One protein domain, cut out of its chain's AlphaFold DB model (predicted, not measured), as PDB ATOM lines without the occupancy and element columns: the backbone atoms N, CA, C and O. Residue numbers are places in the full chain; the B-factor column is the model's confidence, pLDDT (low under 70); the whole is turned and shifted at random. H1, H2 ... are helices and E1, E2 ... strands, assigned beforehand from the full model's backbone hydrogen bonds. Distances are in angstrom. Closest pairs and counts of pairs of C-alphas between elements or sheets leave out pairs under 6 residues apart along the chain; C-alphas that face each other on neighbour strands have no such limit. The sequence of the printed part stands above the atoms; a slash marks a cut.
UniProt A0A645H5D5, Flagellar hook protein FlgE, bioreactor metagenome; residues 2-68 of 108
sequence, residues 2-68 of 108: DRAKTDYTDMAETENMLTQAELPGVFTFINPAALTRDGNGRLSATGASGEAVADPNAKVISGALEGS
ATOM      1  N   ASP A   2     -32.269 -82.576   1.638       49.47
ATOM      2  CA  ASP A   2     -32.990 -81.922   0.542       49.47
ATOM      3  C   ASP A   2     -32.816 -80.419   0.719       49.47
ATOM      4  O   ASP A   2     -32.900 -79.879   1.818       49.47
ATOM      5  N   ARG A   3     -32.323 -79.823  -0.354       40.34
ATOM      6  CA  ARG A   3     -31.623 -78.551  -0.354       40.34
ATOM      7  C   ARG A   3     -32.593 -77.467   0.085       40.34
ATOM      8  O   ARG A   3     -33.720 -77.426  -0.395       40.34
ATOM      9  N   ALA A   4     -32.108 -76.562   0.930       41.06
ATOM     10  CA  ALA A   4     -32.686 -75.242   1.103       41.06
ATOM     11  C   ALA A   4     -32.686 -74.526  -0.261       41.06
ATOM     12  O   ALA A   4     -31.779 -73.768  -0.591       41.06
ATOM     13  N   LYS A   5     -33.688 -74.825  -1.091       47.78
ATOM     14  CA  LYS A   5     -34.226 -73.900  -2.075       47.78
ATOM     15  C   LYS A   5     -35.184 -73.019  -1.298       47.78
ATOM     16  O   LYS A   5     -36.386 -73.233  -1.279       47.78
ATOM     17  N   THR A   6     -34.585 -72.079  -0.585       44.53
ATOM     18  CA  THR A   6     -35.205 -70.794  -0.325       44.53
ATOM     19  C   THR A   6     -35.872 -70.328  -1.617       44.53
ATOM     20  O   THR A   6     -35.244 -70.355  -2.681       44.53
ATOM     21  N   ASP A   7     -37.146 -69.972  -1.504       50.75
ATOM     22  CA  ASP A   7     -37.970 -69.332  -2.522       50.75
ATOM     23  C   ASP A   7     -37.336 -68.002  -2.964       50.75
ATOM     24  O   ASP A   7     -37.734 -66.918  -2.553       50.75
ATOM     25  N   TYR A   8     -36.299 -68.089  -3.796       46.66
ATOM     26  CA  TYR A   8     -35.661 -66.947  -4.454       46.66
ATOM     27  C   TYR A   8     -36.324 -66.608  -5.800       46.66
ATOM     28  O   TYR A   8     -35.838 -65.742  -6.521       46.66
ATOM     29  N   THR A   9     -37.420 -67.283  -6.161       54.78
ATOM     30  CA  THR A   9     -38.065 -67.122  -7.475       54.78
ATOM     31  C   THR A   9     -38.963 -65.880  -7.559       54.78
ATOM     32  O   THR A   9     -39.188 -65.403  -8.661       54.78
ATOM     33  N   ASP A  10     -39.397 -65.294  -6.435       52.16
ATOM     34  CA  ASP A  10     -40.303 -64.125  -6.441       52.16
ATOM     35  C   ASP A  10     -39.592 -62.759  -6.414       52.16
ATOM     36  O   ASP A  10     -40.208 -61.733  -6.685       52.16
ATOM     37  N   MET A  11     -38.286 -62.707  -6.129       47.72
ATOM     38  CA  MET A  11     -37.548 -61.431  -6.090       47.72
ATOM     39  C   MET A  11     -37.058 -60.980  -7.474       47.72
ATOM     40  O   MET A  11     -36.834 -59.791  -7.686       47.72
ATOM     41  N   ALA A  12     -36.931 -61.904  -8.432       43.69
ATOM     42  CA  ALA A  12     -36.488 -61.586  -9.790       43.69
ATOM     43  C   ALA A  12     -37.574 -60.874 -10.620       43.69
ATOM     44  O   ALA A  12     -37.252 -60.128 -11.543       43.69
ATOM     45  N   GLU A  13     -38.855 -61.068 -10.284       46.38
ATOM     46  CA  GLU A  13     -39.963 -60.389 -10.965       46.38
ATOM     47  C   GLU A  13     -40.241 -58.999 -10.375       46.38
ATOM     48  O   GLU A  13     -40.666 -58.101 -11.102       46.38
ATOM     49  N   THR A  14     -39.927 -58.766  -9.092       44.44
ATOM     50  CA  THR A  14     -40.118 -57.445  -8.464       44.44
ATOM     51  C   THR A  14     -38.986 -56.463  -8.771       44.44
ATOM     52  O   THR A  14     -39.231 -55.257  -8.836       44.44
ATOM     53  N   GLU A  15     -37.759 -56.942  -9.009       39.88
ATOM     54  CA  GLU A  15     -36.644 -56.062  -9.391       39.88
ATOM     55  C   GLU A  15     -36.854 -55.438 -10.774       39.88
ATOM     56  O   GLU A  15     -36.579 -54.253 -10.954       39.88
ATOM     57  N   ASN A  16     -37.455 -56.169 -11.718       45.88
ATOM     58  CA  ASN A  16     -37.660 -55.660 -13.075       45.88
ATOM     59  C   ASN A  16     -38.781 -54.602 -13.176       45.88
ATOM     60  O   ASN A  16     -38.867 -53.892 -14.176       45.88
ATOM     61  N   MET A  17     -39.627 -54.462 -12.144       39.09
ATOM     62  CA  MET A  17     -40.640 -53.396 -12.063       39.09
ATOM     63  C   MET A  17     -40.101 -52.098 -11.440       39.09
ATOM     64  O   MET A  17     -40.700 -51.041 -11.628       39.09
ATOM     65  N   LEU A  18     -38.978 -52.156 -10.711       43.38
ATOM     66  CA  LEU A  18     -38.377 -51.003 -10.024       43.38
ATOM     67  C   LEU A  18     -37.117 -50.462 -10.723       43.38
ATOM     68  O   LEU A  18     -36.724 -49.329 -10.462       43.38
ATOM     69  N   THR A  19     -36.521 -51.206 -11.661       42.56
ATOM     70  CA  THR A  19     -35.344 -50.762 -12.435       42.56
ATOM     71  C   THR A  19     -35.674 -49.967 -13.702       42.56
ATOM     72  O   THR A  19     -34.768 -49.454 -14.355       42.56
ATOM     73  N   GLN A  20     -36.953 -49.796 -14.054       46.19
ATOM     74  CA  GLN A  20     -37.377 -49.006 -15.221       46.19
ATOM     75  C   GLN A  20     -37.776 -47.560 -14.863       46.19
ATOM     76  O   GLN A  20     -38.629 -46.961 -15.510       46.19
ATOM     77  N   ALA A  21     -37.169 -46.992 -13.817       47.00
ATOM     78  CA  ALA A  21     -37.379 -45.599 -13.409       47.00
ATOM     79  C   ALA A  21     -36.113 -44.723 -13.481       47.00
ATOM     80  O   ALA A  21     -36.191 -43.531 -13.195       47.00
ATOM     81  N   GLU A  22     -34.955 -45.269 -13.873       51.09
ATOM     82  CA  GLU A  22     -33.693 -44.504 -13.866       51.09
ATOM     83  C   GLU A  22     -33.279 -43.932 -15.229       51.09
ATOM     84  O   GLU A  22     -32.388 -43.088 -15.307       51.09
ATOM     85  N   LEU A  23     -33.957 -44.326 -16.309       53.88
ATOM     86  CA  LEU A  23     -33.786 -43.734 -17.634       53.88
ATOM     87  C   LEU A  23     -35.136 -43.199 -18.124       53.88
ATOM     88  O   LEU A  23     -36.148 -43.876 -17.936       53.88
ATOM     89  N   PRO A  24     -35.183 -42.010 -18.756       69.44
ATOM     90  CA  PRO A  24     -36.409 -41.517 -19.372       69.44
ATOM     91  C   PRO A  24     -36.901 -42.537 -20.408       69.44
ATOM     92  O   PRO A  24     -36.251 -42.766 -21.428       69.44
ATOM     93  N   GLY A  25     -38.025 -43.185 -20.104       77.50
ATOM     94  CA  GLY A  25     -38.686 -44.149 -20.977       77.50
ATOM     95  C   GLY A  25     -39.645 -43.461 -21.942       77.50
ATOM     96  O   GLY A  25     -40.246 -42.437 -21.614       77.50
ATOM     97  N   VAL A  26     -39.805 -44.035 -23.132       85.81
ATOM     98  CA  VAL A  26     -40.831 -43.610 -24.088       85.81
ATOM     99  C   VAL A  26     -42.033 -44.526 -23.931       85.81
ATOM    100  O   VAL A  26     -41.901 -45.750 -23.925       85.81
ATOM    101  N   PHE A  27     -43.206 -43.921 -23.802       87.94
ATOM    102  CA  PHE A  27     -44.469 -44.629 -23.670       87.94
ATOM    103  C   PHE A  27     -45.397 -44.237 -24.812       87.94
ATOM    104  O   PHE A  27     -45.436 -43.081 -25.234       87.94
ATOM    105  N   THR A  28     -46.158 -45.206 -25.297       88.56
ATOM    106  CA  THR A  28     -47.160 -45.032 -26.344       88.56
ATOM    107  C   THR A  28     -48.539 -45.363 -25.796       88.56
ATOM    108  O   THR A  28     -48.691 -46.096 -24.822       88.56
ATOM    109  N   PHE A  29     -49.558 -44.790 -26.420       90.62
ATOM    110  CA  PHE A  29     -50.953 -45.046 -26.091       90.62
ATOM    111  C   PHE A  29     -51.612 -45.760 -27.263       90.62
ATOM    112  O   PHE A  29     -51.291 -45.475 -28.417       90.62
ATOM    113  N   ILE A  30     -52.572 -46.640 -26.972       90.19
ATOM    114  CA  ILE A  30     -53.355 -47.338 -28.005       90.19
ATOM    115  C   ILE A  30     -54.110 -46.320 -28.869       90.19
ATOM    116  O   ILE A  30     -54.192 -46.480 -30.086       90.19
ATOM    117  N   ASN A  31     -54.628 -45.251 -28.251       89.00
ATOM    118  CA  ASN A  31     -55.281 -44.155 -28.957       89.00
ATOM    119  C   ASN A  31     -54.703 -42.781 -28.557       89.00
ATOM    120  O   ASN A  31     -55.222 -42.127 -27.647       89.00
ATOM    121  N   PRO A  32     -53.670 -42.295 -29.269       86.81
ATOM    122  CA  PRO A  32     -53.062 -40.989 -29.009       86.81
ATOM    123  C   PRO A  32     -54.001 -39.802 -29.268       86.81
ATOM    124  O   PRO A  32     -53.821 -38.737 -28.684       86.81
ATOM    125  N   ALA A  33     -55.011 -39.959 -30.134       89.62
ATOM    126  CA  ALA A  33     -55.953 -38.885 -30.461       89.62
ATOM    127  C   ALA A  33     -56.951 -38.602 -29.325       89.62
ATOM    128  O   ALA A  33     -57.526 -37.519 -29.270       89.62
ATOM    129  N   ALA A  34     -57.139 -39.559 -28.411       89.69
ATOM    130  CA  ALA A  34     -57.991 -39.411 -27.232       89.69
ATOM    131  C   ALA A  34     -57.269 -38.785 -26.023       89.69
ATOM    132  O   ALA A  34     -57.840 -38.723 -24.933       89.69
ATOM    133  N   LEU A  35     -56.022 -38.338 -26.188       91.00
ATOM    134  CA  LEU A  35     -55.290 -37.625 -25.147       91.00
ATOM    135  C   LEU A  35     -55.794 -36.185 -25.008       91.00
ATOM    136  O   LEU A  35     -56.013 -35.481 -25.998       91.00
ATOM    137  N   THR A  36     -55.911 -35.716 -23.770       93.00
ATOM    138  CA  THR A  36     -56.262 -34.322 -23.483       93.00
ATOM    139  C   THR A  36     -55.003 -33.465 -23.494       93.00
ATOM    140  O   THR A  36     -53.986 -33.843 -22.919       93.00
ATOM    141  N   ARG A  37     -55.051 -32.297 -24.144       92.88
ATOM    142  CA  ARG A  37     -53.950 -31.324 -24.135       92.88
ATOM    143  C   ARG A  37     -54.064 -30.422 -22.907       92.88
ATOM    144  O   ARG A  37     -55.005 -29.642 -22.819       92.88
ATOM    145  N   ASP A  38     -53.065 -30.463 -22.030       90.94
ATOM    146  CA  ASP A  38     -53.018 -29.630 -20.815       90.94
ATOM    147  C   ASP A  38     -52.272 -28.300 -21.023       90.94
ATOM    148  O   ASP A  38     -52.115 -27.513 -20.091       90.94
ATOM    149  N   GLY A  39     -51.776 -28.058 -22.241       88.44
ATOM    150  CA  GLY A  39     -50.935 -26.909 -22.583       88.44
ATOM    151  C   GLY A  39     -49.435 -27.209 -22.491       88.44
ATOM    152  O   GLY A  39     -49.019 -28.264 -22.020       88.44
ATOM    153  N   ASN A  40     -48.607 -26.289 -23.003       85.62
ATOM    154  CA  ASN A  40     -47.137 -26.395 -23.032       85.62
ATOM    155  C   ASN A  40     -46.593 -27.712 -23.626       85.62
ATOM    156  O   ASN A  40     -45.548 -28.200 -23.208       85.62
ATOM    157  N   GLY A  41     -47.320 -28.317 -24.570       84.44
ATOM    158  CA  GLY A  41     -46.947 -29.609 -25.157       84.44
ATOM    159  C   GLY A  41     -47.201 -30.826 -24.259       84.44
ATOM    160  O   GLY A  41     -46.887 -31.939 -24.668       84.44
ATOM    161  N   ARG A  42     -47.801 -30.657 -23.073       88.31
ATOM    162  CA  ARG A  42     -48.168 -31.764 -22.187       88.31
ATOM    163  C   ARG A  42     -49.515 -32.361 -22.584       88.31
ATOM    164  O   ARG A  42     -50.472 -31.638 -22.879       88.31
ATOM    165  N   LEU A  43     -49.576 -33.686 -22.549       90.94
ATOM    166  CA  LEU A  43     -50.797 -34.452 -22.748       90.94
ATOM    167  C   LEU A  43     -51.096 -35.300 -21.509       90.94
ATOM    168  O   LEU A  43     -50.174 -35.841 -20.898       90.94
ATOM    169  N   SER A  44     -52.377 -35.425 -21.178       89.00
ATOM    170  CA  SER A  44     -52.886 -36.292 -20.115       89.00
ATOM    171  C   SER A  44     -53.706 -37.440 -20.694       89.00
ATOM    172  O   SER A  44     -54.485 -37.262 -21.638       89.00
ATOM    173  N   ALA A  45     -53.533 -38.623 -20.104       88.62
ATOM    174  CA  ALA A  45     -54.293 -39.814 -20.454       88.62
ATOM    175  C   ALA A  45     -55.768 -39.663 -20.060       88.62
ATOM    176  O   ALA A  45     -56.104 -39.081 -19.027       88.62
ATOM    177  N   THR A  46     -56.654 -40.218 -20.880       87.88
ATOM    178  CA  THR A  46     -58.090 -40.308 -20.612       87.88
ATOM    179  C   THR A  46     -58.516 -41.772 -20.615       87.88
ATOM    180  O   THR A  46     -57.807 -42.640 -21.122       87.88
ATOM    181  N   GLY A  47     -59.718 -42.074 -20.118       85.50
ATOM    182  CA  GLY A  47     -60.256 -43.438 -20.207       85.50
ATOM    183  C   GLY A  47     -60.353 -43.973 -21.647       85.50
ATOM    184  O   GLY A  47     -60.351 -45.181 -21.849       85.50
ATOM    185  N   ALA A  48     -60.390 -43.086 -22.650       85.94
ATOM    186  CA  ALA A  48     -60.445 -43.446 -24.065       85.94
ATOM    187  C   ALA A  48     -59.061 -43.581 -24.733       85.94
ATOM    188  O   ALA A  48     -58.974 -44.194 -25.797       85.94
ATOM    189  N   SER A  49     -57.986 -43.034 -24.145       84.38
ATOM    190  CA  SER A  49     -56.616 -43.212 -24.663       84.38
ATOM    191  C   SER A  49     -56.015 -44.572 -24.308       84.38
ATOM    192  O   SER A  49     -55.104 -45.041 -24.993       84.38
ATOM    193  N   GLY A  50     -56.542 -45.199 -23.251       86.56
ATOM    194  CA  GLY A  50     -55.967 -46.390 -22.634       86.56
ATOM    195  C   GLY A  50     -54.774 -46.061 -21.736       86.56
ATOM    196  O   GLY A  50     -54.431 -44.891 -21.532       86.56
ATOM    197  N   GLU A  51     -54.158 -47.109 -21.193       86.88
ATOM    198  CA  GLU A  51     -52.949 -47.009 -20.374       86.88
ATOM    199  C   GLU A  51     -51.701 -46.788 -21.236       86.88
ATOM    200  O   GLU A  51     -51.654 -47.152 -22.415       86.88
ATOM    201  N   ALA A  52     -50.686 -46.172 -20.634       85.38
ATOM    202  CA  ALA A  52     -49.400 -45.948 -21.275       85.38
ATOM    203  C   ALA A  52     -48.609 -47.265 -21.328       85.38
ATOM    204  O   ALA A  52     -48.351 -47.880 -20.295       85.38
ATOM    205  N   VAL A  53     -48.199 -47.685 -22.523       87.00
ATOM    206  CA  VAL A  53     -47.407 -48.899 -22.753       87.00
ATOM    207  C   VAL A  53     -45.989 -48.493 -23.136       87.00
ATOM    208  O   VAL A  53     -45.803 -47.669 -24.032       87.00
ATOM    209  N   ALA A  54     -44.980 -49.049 -22.464       84.69
ATOM    210  CA  ALA A  54     -43.583 -48.777 -22.796       84.69
ATOM    211  C   ALA A  54     -43.286 -49.193 -24.246       84.69
ATOM    212  O   ALA A  54     -43.636 -50.301 -24.653       84.69
ATOM    213  N   ASP A  55     -42.641 -48.316 -25.018       85.00
ATOM    214  CA  ASP A  55     -42.196 -48.622 -26.377       85.00
ATOM    215  C   ASP A  55     -40.734 -49.097 -26.353       85.00
ATOM    216  O   ASP A  55     -39.820 -48.276 -26.225       85.00
ATOM    217  N   PRO A  56     -40.479 -50.413 -26.485       79.75
ATOM    218  CA  PRO A  56     -39.125 -50.955 -26.449       79.75
ATOM    219  C   PRO A  56     -38.301 -50.606 -27.699       79.75
ATOM    220  O   PRO A  56     -37.085 -50.785 -27.689       79.75
ATOM    221  N   ASN A  57     -38.935 -50.133 -28.778       84.00
ATOM    222  CA  ASN A  57     -38.264 -49.793 -30.034       84.00
ATOM    223  C   ASN A  57     -37.925 -48.303 -30.146       84.00
ATOM    224  O   ASN A  57     -37.229 -47.897 -31.085       84.00
ATOM    225  N   ALA A  58     -38.408 -47.484 -29.212       83.25
ATOM    226  CA  ALA A  58     -38.153 -46.058 -29.210       83.25
ATOM    227  C   ALA A  58     -36.663 -45.760 -28.995       83.25
ATOM    228  O   ALA A  58     -36.006 -46.297 -28.101       83.25
ATOM    229  N   LYS A  59     -36.122 -44.861 -29.821       83.06
ATOM    230  CA  LYS A  59     -34.744 -44.378 -29.709       83.06
ATOM    231  C   LYS A  59     -34.758 -42.928 -29.262       83.06
ATOM    232  O   LYS A  59     -35.285 -42.073 -29.966       83.06
ATOM    233  N   VAL A  60     -34.135 -42.652 -28.123       83.00
ATOM    234  CA  VAL A  60     -33.946 -41.286 -27.633       83.00
ATOM    235  C   VAL A  60     -32.630 -40.747 -28.189       83.00
ATOM    236  O   VAL A  60     -31.568 -41.320 -27.950       83.00
ATOM    237  N   ILE A  61     -32.699 -39.653 -28.948       85.25
ATOM    238  CA  ILE A  61     -31.522 -38.949 -29.471       85.25
ATOM    239  C   ILE A  61     -31.211 -37.790 -28.522       85.25
ATOM    240  O   ILE A  61     -32.014 -36.872 -28.371       85.25
ATOM    241  N   SER A  62     -30.048 -37.818 -27.873       82.62
ATOM    242  CA  SER A  62     -29.622 -36.743 -26.975       82.62
ATOM    243  C   SER A  62     -29.124 -35.517 -27.750       82.62
ATOM    244  O   SER A  62     -28.519 -35.632 -28.814       82.62
ATOM    245  N   GLY A  63     -29.384 -34.321 -27.214       84.25
ATOM    246  CA  GLY A  63     -28.929 -33.053 -27.801       84.25
ATOM    247  C   GLY A  63     -29.712 -32.573 -29.030       84.25
ATOM    248  O   GLY A  63     -29.359 -31.539 -29.592       84.25
ATOM    249  N   ALA A  64     -30.771 -33.279 -29.435       83.31
ATOM    250  CA  ALA A  64     -31.696 -32.853 -30.481       83.31
ATOM    251  C   ALA A  64     -32.982 -32.278 -29.864       83.31
ATOM    252  O   ALA A  64     -33.480 -32.796 -28.866       83.31
ATOM    253  N   LEU A  65     -33.522 -31.218 -30.468       86.44
ATOM    254  CA  LEU A  65     -34.828 -30.660 -30.124       86.44
ATOM    255  C   LEU A  65     -35.794 -30.944 -31.274       86.44
ATOM    256  O   LEU A  65     -35.503 -30.604 -32.422       86.44
ATOM    257  N   GLU A  66     -36.932 -31.561 -30.972       85.38
ATOM    258  CA  GLU A  66     -37.980 -31.791 -31.965       85.38
ATOM    259  C   GLU A  66     -38.599 -30.455 -32.392       85.38
ATOM    260  O   GLU A  66     -39.126 -29.693 -31.579       85.38
ATOM    261  N   GLY A  67     -38.497 -30.151 -33.688       87.06
ATOM    262  CA  GLY A  67     -39.111 -28.972 -34.285       87.06
ATOM    263  C   GLY A  67     -40.615 -29.143 -34.484       87.06
ATOM    264  O   GLY A  67     -41.153 -30.249 -34.490       87.06
ATOM    265  N   SER A  68     -41.316 -28.032 -34.691       87.38
ATOM    266  CA  SER A  68     -42.728 -28.078 -35.063       87.38
ATOM    267  C   SER A  68     -42.902 -28.651 -36.471       87.38
ATOM    268  O   SER A  68     -42.210 -28.247 -37.400       87.38
TER     269      SER A  68
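Overview. This is residues 2 to 68 of the 108 residues of the protein "Flagellar hook protein FlgE" of bioreactor metagenome (UniProt A0A645H5D5). With little regular structure, the printed part is a long free arm, residues 2 to 19, with the short helix H1 in it, then a small, mostly loop body with the hairpin E1 and E2, and a free tail, residues 61 to 68. The 67 residues hold H1, E1 and E2 in that order, with an antiparallel sheet E1 - E2; the class is mixed, with 15 residues in named elements. The whole is extended, radius of gyration of the C-alphas 18.4 A, spanning 65 by 34 by 19 A.

Arrangement. H1, residues 11 to 18, has 1 of 4 O i to N i+4 and 2 of 5 O i to N i+3 pairs within hydrogen-bond range. A long link leads to E1, residues 36 to 39. A tight link joins E1 to E2, residues 42 to 44, an antiparallel hairpin with 150 degrees between directions; N 36 and O 44 are within hydrogen-bond range at 3.0 A. H1 and E2 are apart.

Along the chain. H1 runs 11.2 A from C-alpha 11 at (-37.548, -61.431, -6.090). E1 measures 9.2 A; E2 measures 6.9 A, ending at C-alpha 44, (-52.886, -36.292, -20.115).

Size, cuts and confidence. The C-alphas farthest apart, of Asp 2 and Ser 68, are 65.3 A apart. The printed part has no cut. Residues 2 to 24 have pLDDT under 70.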